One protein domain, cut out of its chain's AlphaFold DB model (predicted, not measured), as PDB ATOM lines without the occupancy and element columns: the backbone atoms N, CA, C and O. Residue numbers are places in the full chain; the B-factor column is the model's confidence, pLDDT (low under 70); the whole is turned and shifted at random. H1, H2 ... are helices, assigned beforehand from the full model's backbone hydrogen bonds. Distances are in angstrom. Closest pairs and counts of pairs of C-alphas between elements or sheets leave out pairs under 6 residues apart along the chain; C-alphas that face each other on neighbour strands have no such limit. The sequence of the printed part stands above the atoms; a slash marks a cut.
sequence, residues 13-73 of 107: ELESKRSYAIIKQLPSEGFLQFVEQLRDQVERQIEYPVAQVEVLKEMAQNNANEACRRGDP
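AT A GLANCE: This is residues 13 to 73 of the 107 residues of an uncharacterized protein of Hirundo rustica rustica (UniProt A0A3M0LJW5). Two helices, H2 and H3, fold back on each other as a helical hairpin, and this hairpin is the body of the domain. The five-residue helices H1 and H4 are set toward opposite ends of the longest axis, and the long link from H1 to H2 passes alongside the hairpin with residues 20 to 25. The printed part has 61 residues with four named helices, in the order H1, H2, H3, H4, and no named strand; the class is all helix. The whole is compact, with a radius of gyration of the C-alphas of 11.7 A, and spans 35 by 26 by 15 A.

HOW THE PARTS SIT: Begin with the longest helix by residues, H2, residues 31 to 45, and look next at H3, residues 49 to 62. They touch, with 13 pairs of C-alphas within 8 A, and the closest C-alphas, those of Val 42 and Gln 52, are 6.0 A apart. Their lines stand at a steep tilt of 40 degrees and run opposite ways, and the two make a hairpin. Now look at H1, residues 13 to 17: it is close to H2 but not clearly touching, and the closest C-alphas, those of Ser 16 and Gln 41, are 7.5 A apart. H4, residues 66 to 70, is also close to H2 but not clearly touching, with the closest C-alphas, those of Phe 31 and Cys 68, 7.5 A apart. H3 and H4 are only just apart, their closest C-alphas 8.2 A from each other. H1 is apart from both H3 and H4. In H1, H2, H3 and H4 every O i to N i+4 pair is within hydrogen-bond range.

IN THESE COORDINATES: Find C-alpha 31 at (2.677, -23.063, 16.944); from there H2 runs 21.1 A to C-alpha 45 at (-13.598, -31.471, 27.331). H3 begins at C-alpha 49, at (-5.826, -32.007, 34.881), and measures 19.9 A to C-alpha 62. H1, residues 13 to 17, and H4, residues 66 to 70, are the short helices; H4 ends at C-alpha 70, at (11.061, -30.513, 10.186).

THE WHOLE: The two C-alphas farthest apart are those of Glu 13 and Asp 72, at 36.1 A. The printed part has no cut and runs from residue 13 to residue 73. The link from H1 to H2, residues 18 to 30, is long; the links from H2 to H3 and from H3 to H4 are tight. The mean pLDDT of the printed part is 82.8; look for values under 70 at residues 13 to 17 and 67 to 73.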
ATOM      1  N   GLU A  13     -21.788 -22.226  20.800       54.59
ATOM      2  CA  GLU A  13     -22.204 -23.628  20.941       54.59
ATOM      3  C   GLU A  13     -21.457 -24.554  19.977       54.59
ATOM      4  O   GLU A  13     -21.210 -25.713  20.306       54.59
ATOM      5  N   LEU A  14     -21.094 -24.063  18.788       57.31
ATOM      6  CA  LEU A  14     -20.320 -24.843  17.822       57.31
ATOM      7  C   LEU A  14     -18.858 -24.971  18.266       57.31
ATOM      8  O   LEU A  14     -18.285 -26.054  18.175       57.31
ATOM      9  N   GLU A  15     -18.293 -23.892  18.808       59.47
ATOM     10  CA  GLU A  15     -16.947 -23.873  19.386       59.47
ATOM     11  C   GLU A  15     -16.827 -24.866  20.548       59.47
ATOM     12  O   GLU A  15     -15.868 -25.628  20.595       59.47
ATOM     13  N   SER A  16     -17.826 -24.948  21.434       61.25
ATOM     14  CA  SER A  16     -17.819 -25.917  22.540       61.25
ATOM     15  C   SER A  16     -18.059 -27.372  22.103       61.25
ATOM     16  O   SER A  16     -17.737 -28.287  22.857       61.25
ATOM     17  N   LYS A  17     -18.634 -27.602  20.912       69.44
ATOM     18  CA  LYS A  17     -18.861 -28.943  20.327       69.44
ATOM     19  C   LYS A  17     -17.671 -29.441  19.501       69.44
ATOM     20  O   LYS A  17     -17.647 -30.604  19.097       69.44
ATOM     21  N   ARG A  18     -16.693 -28.582  19.212       81.00
ATOM     22  CA  ARG A  18     -15.538 -28.931  18.385       81.00
ATOM     23  C   ARG A  18     -14.574 -29.805  19.182       81.00
ATOM     24  O   ARG A  18     -13.921 -29.325  20.094       81.00
ATOM     25  N   SER A  19     -14.440 -31.081  18.825       88.69
ATOM     26  CA  SER A  19     -13.510 -31.979  19.525       88.69
ATOM     27  C   SER A  19     -12.068 -31.463  19.473       88.69
ATOM     28  O   SER A  19     -11.583 -31.078  18.404       88.69
ATOM     29  N   TYR A  20     -11.348 -31.527  20.597       91.25
ATOM     30  CA  TYR A  20      -9.911 -31.225  20.616       91.25
ATOM     31  C   TYR A  20      -9.115 -32.112  19.639       91.25
ATOM     32  O   TYR A  20      -8.084 -31.696  19.113       91.25
ATOM     33  N   ALA A  21      -9.614 -33.318  19.331       88.25
ATOM     34  CA  ALA A  21      -8.936 -34.296  18.484       88.25
ATOM     35  C   ALA A  21      -8.755 -33.832  17.026       88.25
ATOM     36  O   ALA A  21      -7.823 -34.263  16.343       88.25
ATOM     37  N   ILE A  22      -9.630 -32.943  16.542       90.94
ATOM     38  CA  ILE A  22      -9.620 -32.473  15.148       90.94
ATOM     39  C   ILE A  22      -8.850 -31.160  14.949       90.94
ATOM     40  O   ILE A  22      -8.766 -30.663  13.825       90.94
ATOM     41  N   ILE A  23      -8.295 -30.581  16.017       90.50
ATOM     42  CA  ILE A  23      -7.544 -29.322  15.961       90.50
ATOM     43  C   ILE A  23      -6.153 -29.606  15.409       90.50
ATOM     44  O   ILE A  23      -5.367 -30.314  16.036       90.50
ATOM     45  N   LYS A  24      -5.848 -29.056  14.233       91.38
ATOM     46  CA  LYS A  24      -4.554 -29.194  13.561       91.38
ATOM     47  C   LYS A  24      -3.965 -27.832  13.258       91.38
ATOM     48  O   LYS A  24      -4.707 -26.948  12.842       91.38
ATOM     49  N   GLN A  25      -2.649 -27.709  13.420       88.00
ATOM     50  CA  GLN A  25      -1.939 -26.483  13.092       88.00
ATOM     51  C   GLN A  25      -2.066 -26.210  11.591       88.00
ATOM     52  O   GLN A  25      -1.694 -27.050  10.764       88.00
ATOM     53  N   LEU A  26      -2.572 -25.034  11.229       89.25
ATOM     54  CA  LEU A  26      -2.636 -24.626   9.827       89.25
ATOM     55  C   LEU A  26      -1.220 -24.364   9.264       89.25
ATOM     56  O   LEU A  26      -0.290 -24.073  10.024       89.25
ATOM     57  N   PRO A  27      -1.015 -24.417   7.932       81.88
ATOM     58  CA  PRO A  27       0.297 -24.163   7.327       81.88
ATOM     59  C   PRO A  27       0.911 -22.807   7.703       81.88
ATOM     60  O   PRO A  27       2.120 -22.719   7.892       81.88
ATOM     61  N   SER A  28       0.077 -21.774   7.855       83.12
ATOM     62  CA  SER A  28       0.507 -20.408   8.193       83.12
ATOM     63  C   SER A  28       0.322 -20.047   9.670       83.12
ATOM     64  O   SER A  28       0.607 -18.919  10.062       83.12
ATOM     65  N   GLU A  29      -0.195 -20.962  10.490       83.19
ATOM     66  CA  GLU A  29      -0.489 -20.697  11.896       83.19
ATOM     67  C   GLU A  29       0.755 -20.876  12.767       83.19
ATOM     68  O   GLU A  29       1.505 -21.850  12.638       83.19
ATOM     69  N   GLY A  30       0.958 -19.940  13.695       79.88
ATOM     70  CA  GLY A  30       2.020 -20.041  14.686       79.88
ATOM     71  C   GLY A  30       1.765 -21.187  15.665       79.88
ATOM     72  O   GLY A  30       0.643 -21.397  16.115       79.88
ATOM     73  N   PHE A  31       2.818 -21.908  16.051       81.44
ATOM     74  CA  PHE A  31       2.677 -23.063  16.944       81.44
ATOM     75  C   PHE A  31       2.058 -22.698  18.303       81.44
ATOM     76  O   PHE A  31       1.235 -23.453  18.810       81.44
ATOM     77  N   LEU A  32       2.393 -21.529  18.871       80.88
ATOM     78  CA  LEU A  32       1.765 -21.034  20.108       80.88
ATOM     79  C   LEU A  32       0.259 -20.841  19.949       80.88
ATOM     80  O   LEU A  32      -0.503 -21.333  20.772       80.88
ATOM     81  N   GLN A  33      -0.154 -20.180  18.870       84.00
ATOM     82  CA  GLN A  33      -1.560 -19.906  18.588       84.00
ATOM     83  C   GLN A  33      -2.363 -21.207  18.437       84.00
ATOM     84  O   GLN A  33      -3.467 -21.326  18.966       84.00
ATOM     85  N   PHE A  34      -1.776 -22.202  17.771       88.56
ATOM     86  CA  PHE A  34      -2.341 -23.544  17.667       88.56
ATOM     87  C   PHE A  34      -2.460 -24.237  19.038       88.56
ATOM     88  O   PHE A  34      -3.508 -24.792  19.364       88.56
ATOM     89  N   VAL A  35      -1.402 -24.202  19.858       87.19
ATOM     90  CA  VAL A  35      -1.392 -24.832  21.189       87.19
ATOM     91  C   VAL A  35      -2.397 -24.174  22.133       87.19
ATOM     92  O   VAL A  35      -3.029 -24.880  22.913       87.19
ATOM     93  N   GLU A  36      -2.575 -22.855  22.069       89.56
ATOM     94  CA  GLU A  36      -3.574 -22.142  22.871       89.56
ATOM     95  C   GLU A  36      -4.998 -22.583  22.519       89.56
ATOM     96  O   GLU A  36      -5.756 -22.948  23.414       89.56
ATOM     97  N   GLN A  37      -5.333 -22.670  21.226       91.88
ATOM     98  CA  GLN A  37      -6.635 -23.189  20.784       91.88
ATOM     99  C   GLN A  37      -6.864 -24.638  21.225       91.88
ATOM    100  O   GLN A  37      -7.961 -25.010  21.644       91.88
ATOM    101  N   LEU A  38      -5.826 -25.471  21.125       92.12
ATOM    102  CA  LEU A  38      -5.886 -26.861  21.552       92.12
ATOM    103  C   LEU A  38      -6.081 -26.975  23.070       92.12
ATOM    104  O   LEU A  38      -6.920 -27.758  23.510       92.12
ATOM    105  N   ARG A  39      -5.350 -26.181  23.862       92.19
ATOM    106  CA  ARG A  39      -5.476 -26.132  25.326       92.19
ATOM    107  C   ARG A  39      -6.892 -25.756  25.739       92.19
ATOM    108  O   ARG A  39      -7.493 -26.491  26.515       92.19
ATOM    109  N   ASP A  40      -7.440 -24.687  25.169       92.94
ATOM    110  CA  ASP A  40      -8.785 -24.214  25.502       92.94
ATOM    111  C   ASP A  40      -9.850 -25.295  25.263       92.94
ATOM    112  O   ASP A  40     -10.830 -25.387  26.000       92.94
ATOM    113  N   GLN A  41      -9.666 -26.138  24.247       93.62
ATOM    114  CA  GLN A  41     -10.595 -27.221  23.917       93.62
ATOM    115  C   GLN A  41     -10.388 -28.459  24.790       93.62
ATOM    116  O   GLN A  41     -11.361 -29.085  25.210       93.62
ATOM    117  N   VAL A  42      -9.138 -28.790  25.114       91.94
ATOM    118  CA  VAL A  42      -8.794 -29.873  26.044       91.94
ATOM    119  C   VAL A  42      -9.323 -29.575  27.448       91.94
ATOM    120  O   VAL A  42      -9.973 -30.433  28.038       91.94
ATOM    121  N   GLU A  43      -9.123 -28.359  27.961       92.88
ATOM    122  CA  GLU A  43      -9.585 -27.954  29.298       92.88
ATOM    123  C   GLU A  43     -11.112 -27.985  29.430       92.88
ATOM    124  O   GLU A  43     -11.642 -28.305  30.492       92.88
ATOM    125  N   ARG A  44     -11.836 -27.700  28.340       91.75
ATOM    126  CA  ARG A  44     -13.307 -27.763  28.307       91.75
ATOM    127  C   ARG A  44     -13.856 -29.185  28.234       91.75
ATOM    128  O   ARG A  44     -14.987 -29.405  28.655       91.75
ATOM    129  N   GLN A  45     -13.108 -30.121  27.650       92.31
ATOM    130  CA  GLN A  45     -13.598 -31.471  27.331       92.31
ATOM    131  C   GLN A  45     -13.055 -32.556  28.266       92.31
ATOM    132  O   GLN A  45     -13.659 -33.621  28.371       92.31
ATOM    133  N   ILE A  46     -11.928 -32.310  28.934       91.69
ATOM    134  CA  ILE A  46     -11.275 -33.264  29.829       91.69
ATOM    135  C   ILE A  46     -11.311 -32.710  31.247       91.69
ATOM    136  O   ILE A  46     -10.728 -31.671  31.522       91.69
ATOM    137  N   GLU A  47     -11.946 -33.430  32.164       94.25
ATOM    138  CA  GLU A  47     -12.078 -33.006  33.563       94.25
ATOM    139  C   GLU A  47     -10.770 -33.155  34.360       94.25
ATOM    140  O   GLU A  47     -10.469 -32.347  35.235       94.25
ATOM    141  N   TYR A  48      -9.968 -34.179  34.052       94.19
ATOM    142  CA  TYR A  48      -8.774 -34.522  34.826       94.19
ATOM    143  C   TYR A  48      -7.549 -33.705  34.386       94.19
ATOM    144  O   TYR A  48      -7.058 -33.920  33.274       94.19
ATOM    145  N   PRO A  49      -6.957 -32.862  35.256       89.44
ATOM    146  CA  PRO A  49      -5.826 -32.007  34.881       89.44
ATOM    147  C   PRO A  49      -4.594 -32.784  34.407       89.44
ATOM    148  O   PRO A  49      -3.880 -32.355  33.506       89.44
ATOM    149  N   VAL A  50      -4.352 -33.965  34.980       88.75
ATOM    150  CA  VAL A  50      -3.237 -34.830  34.561       88.75
ATOM    151  C   VAL A  50      -3.447 -35.317  33.123       88.75
ATOM    152  O   VAL A  50      -2.532 -35.224  32.307       88.75
ATOM    153  N   ALA A  51      -4.669 -35.740  32.786       91.75
ATOM    154  CA  ALA A  51      -5.016 -36.157  31.432       91.75
ATOM    155  C   ALA A  51      -4.999 -34.977  30.445       91.75
ATOM    156  O   ALA A  51      -4.559 -35.149  29.313       91.75
ATOM    157  N   GLN A  52      -5.402 -33.770  30.867       91.81
ATOM    158  CA  GLN A  52      -5.295 -32.565  30.035       91.81
ATOM    159  C   GLN A  52      -3.848 -32.323  29.593       91.81
ATOM    160  O   GLN A  52      -3.593 -32.068  28.419       91.81
ATOM    161  N   VAL A  53      -2.889 -32.440  30.515       85.81
ATOM    162  CA  VAL A  53      -1.466 -32.226  30.222       85.81
ATOM    163  C   VAL A  53      -0.925 -33.277  29.251       85.81
ATOM    164  O   VAL A  53      -0.168 -32.931  28.341       85.81
ATOM    165  N   GLU A  54      -1.291 -34.546  29.428       88.44
ATOM    166  CA  GLU A  54      -0.857 -35.634  28.543       88.44
ATOM    167  C   GLU A  54      -1.458 -35.494  27.142       88.44
ATOM    168  O   GLU A  54      -0.715 -35.484  26.158       88.44
ATOM    169  N   VAL A  55      -2.770 -35.265  27.052       89.50
ATOM    170  CA  VAL A  55      -3.464 -35.062  25.775       89.50
ATOM    171  C   VAL A  55      -2.957 -33.810  25.068       89.50
ATOM    172  O   VAL A  55      -2.692 -33.856  23.870       89.50
ATOM    173  N   LEU A  56      -2.745 -32.698  25.778       89.88
ATOM    174  CA  LEU A  56      -2.204 -31.479  25.175       89.88
ATOM    175  C   LEU A  56      -0.813 -31.729  24.579       89.88
ATOM    176  O   LEU A  56      -0.545 -31.307  23.456       89.88
ATOM    177  N   LYS A  57       0.060 -32.451  25.295       84.62
ATOM    178  CA  LYS A  57       1.402 -32.811  24.809       84.62
ATOM    179  C   LYS A  57       1.339 -33.711  23.579       84.62
ATOM    180  O   LYS A  57       2.073 -33.461  22.622       84.62
ATOM    181  N   GLU A  58       0.496 -34.737  23.602       88.81
ATOM    182  CA  GLU A  58       0.347 -35.690  22.501       88.81
ATOM    183  C   GLU A  58      -0.243 -35.021  21.255       88.81
ATOM    184  O   GLU A  58       0.353 -35.058  20.175       88.81
ATOM    185  N   MET A  59      -1.377 -34.336  21.409       90.94
ATOM    186  CA  MET A  59      -2.079 -33.697  20.302       90.94
ATOM    187  C   MET A  59      -1.259 -32.546  19.715       90.94
ATOM    188  O   MET A  59      -1.182 -32.429  18.494       90.94
ATOM    189  N   ALA A  60      -0.565 -31.748  20.536       88.25
ATOM    190  CA  ALA A  60       0.298 -30.680  20.031       88.25
ATOM    191  C   ALA A  60       1.427 -31.219  19.140       88.25
ATOM    192  O   ALA A  60       1.802 -30.572  18.168       88.25
ATOM    193  N   GLN A  61       1.962 -32.404  19.442       83.56
ATOM    194  CA  GLN A  61       3.025 -33.019  18.646       83.56
ATOM    195  C   GLN A  61       2.484 -33.677  17.374       83.56
ATOM    196  O   GLN A  61       3.029 -33.459  16.290       83.56
ATOM    197  N   ASN A  62       1.409 -34.456  17.493       86.31
ATOM    198  CA  ASN A  62       0.839 -35.210  16.376       86.31
ATOM    199  C   ASN A  62       0.164 -34.296  15.344       86.31
ATOM    200  O   ASN A  62       0.211 -34.569  14.141       86.31
ATOM    201  N   ASN A  63      -0.411 -33.182  15.802       90.19
ATOM    202  CA  ASN A  63      -1.178 -32.271  14.962       90.19
ATOM    203  C   ASN A  63      -0.416 -30.998  14.553       90.19
ATOM    204  O   ASN A  63      -0.990 -30.154  13.860       90.19
ATOM    205  N   ALA A  64       0.864 -30.871  14.924       86.06
ATOM    206  CA  ALA A  64       1.743 -29.821  14.414       86.06
ATOM    207  C   ALA A  64       1.917 -29.928  12.891       86.06
ATOM    208  O   ALA A  64       1.895 -31.022  12.325       86.06
ATOM    209  N   ASN A  65       2.138 -28.803  12.218       82.56
ATOM    210  CA  ASN A  65       2.381 -28.783  10.781       82.56
ATOM    211  C   ASN A  65       3.805 -29.263  10.441       82.56
ATOM    212  O   ASN A  65       4.661 -29.460  11.306       82.56
ATOM    213  N   GLU A  66       4.071 -29.477   9.154       76.00
ATOM    214  CA  GLU A  66       5.353 -30.031   8.727       76.00
ATOM    215  C   GLU A  66       6.555 -29.130   9.017       76.00
ATOM    216  O   GLU A  66       7.630 -29.662   9.273       76.00
ATOM    217  N   ALA A  67       6.388 -27.806   9.024       68.69
ATOM    218  CA  ALA A  67       7.466 -26.886   9.390       68.69
ATOM    219  C   ALA A  67       7.905 -27.126  10.845       68.69
ATOM    220  O   ALA A  67       9.090 -27.306  11.120       68.69
ATOM    221  N   CYS A  68       6.939 -27.282  11.757       66.81
ATOM    222  CA  CYS A  68       7.206 -27.647  13.149       66.81
ATOM    223  C   CYS A  68       7.782 -29.061  13.330       66.81
ATOM    224  O   CYS A  68       8.499 -29.312  14.303       66.81
ATOM    225  N   ARG A  69       7.468 -29.993  12.421       65.31
ATOM    226  CA  ARG A  69       8.024 -31.358  12.427       65.31
ATOM    227  C   ARG A  69       9.427 -31.446  11.825       65.31
ATOM    228  O   ARG A  69      10.186 -32.317  12.236       65.31
ATOM    229  N   ARG A  70       9.749 -30.588  10.853       64.00
ATOM    230  CA  ARG A  70      11.061 -30.513  10.186       64.00
ATOM    231  C   ARG A  70      12.066 -29.637  10.936       64.00
ATOM    232  O   ARG A  70      13.260 -29.709  10.660       64.00
ATOM    233  N   GLY A  71      11.593 -28.848  11.899       56.72
ATOM    234  CA  GLY A  71      12.428 -27.911  12.640       56.72
ATOM    235  C   GLY A  71      12.806 -26.691  11.812       56.72
ATOM    236  O   GLY A  71      13.809 -26.054  12.117       56.72
ATOM    237  N   ASP A  72      12.020 -26.376  10.778       52.09
ATOM    238  CA  ASP A  72      12.194 -25.142  10.027       52.09
ATOM    239  C   ASP A  72      11.730 -23.981  10.913       52.09
ATOM    240  O   ASP A  72      10.556 -23.942  11.311       52.09
ATOM    241  N   PRO A  73      12.617 -23.031  11.254       51.62
ATOM    242  CA  PRO A  73      12.209 -21.834  11.957       51.62
ATOM    243  C   PRO A  73      11.344 -21.032  10.988       51.62
ATOM    244  O   PRO A  73      11.838 -20.369  10.078       51.62
TER     245      PRO A  73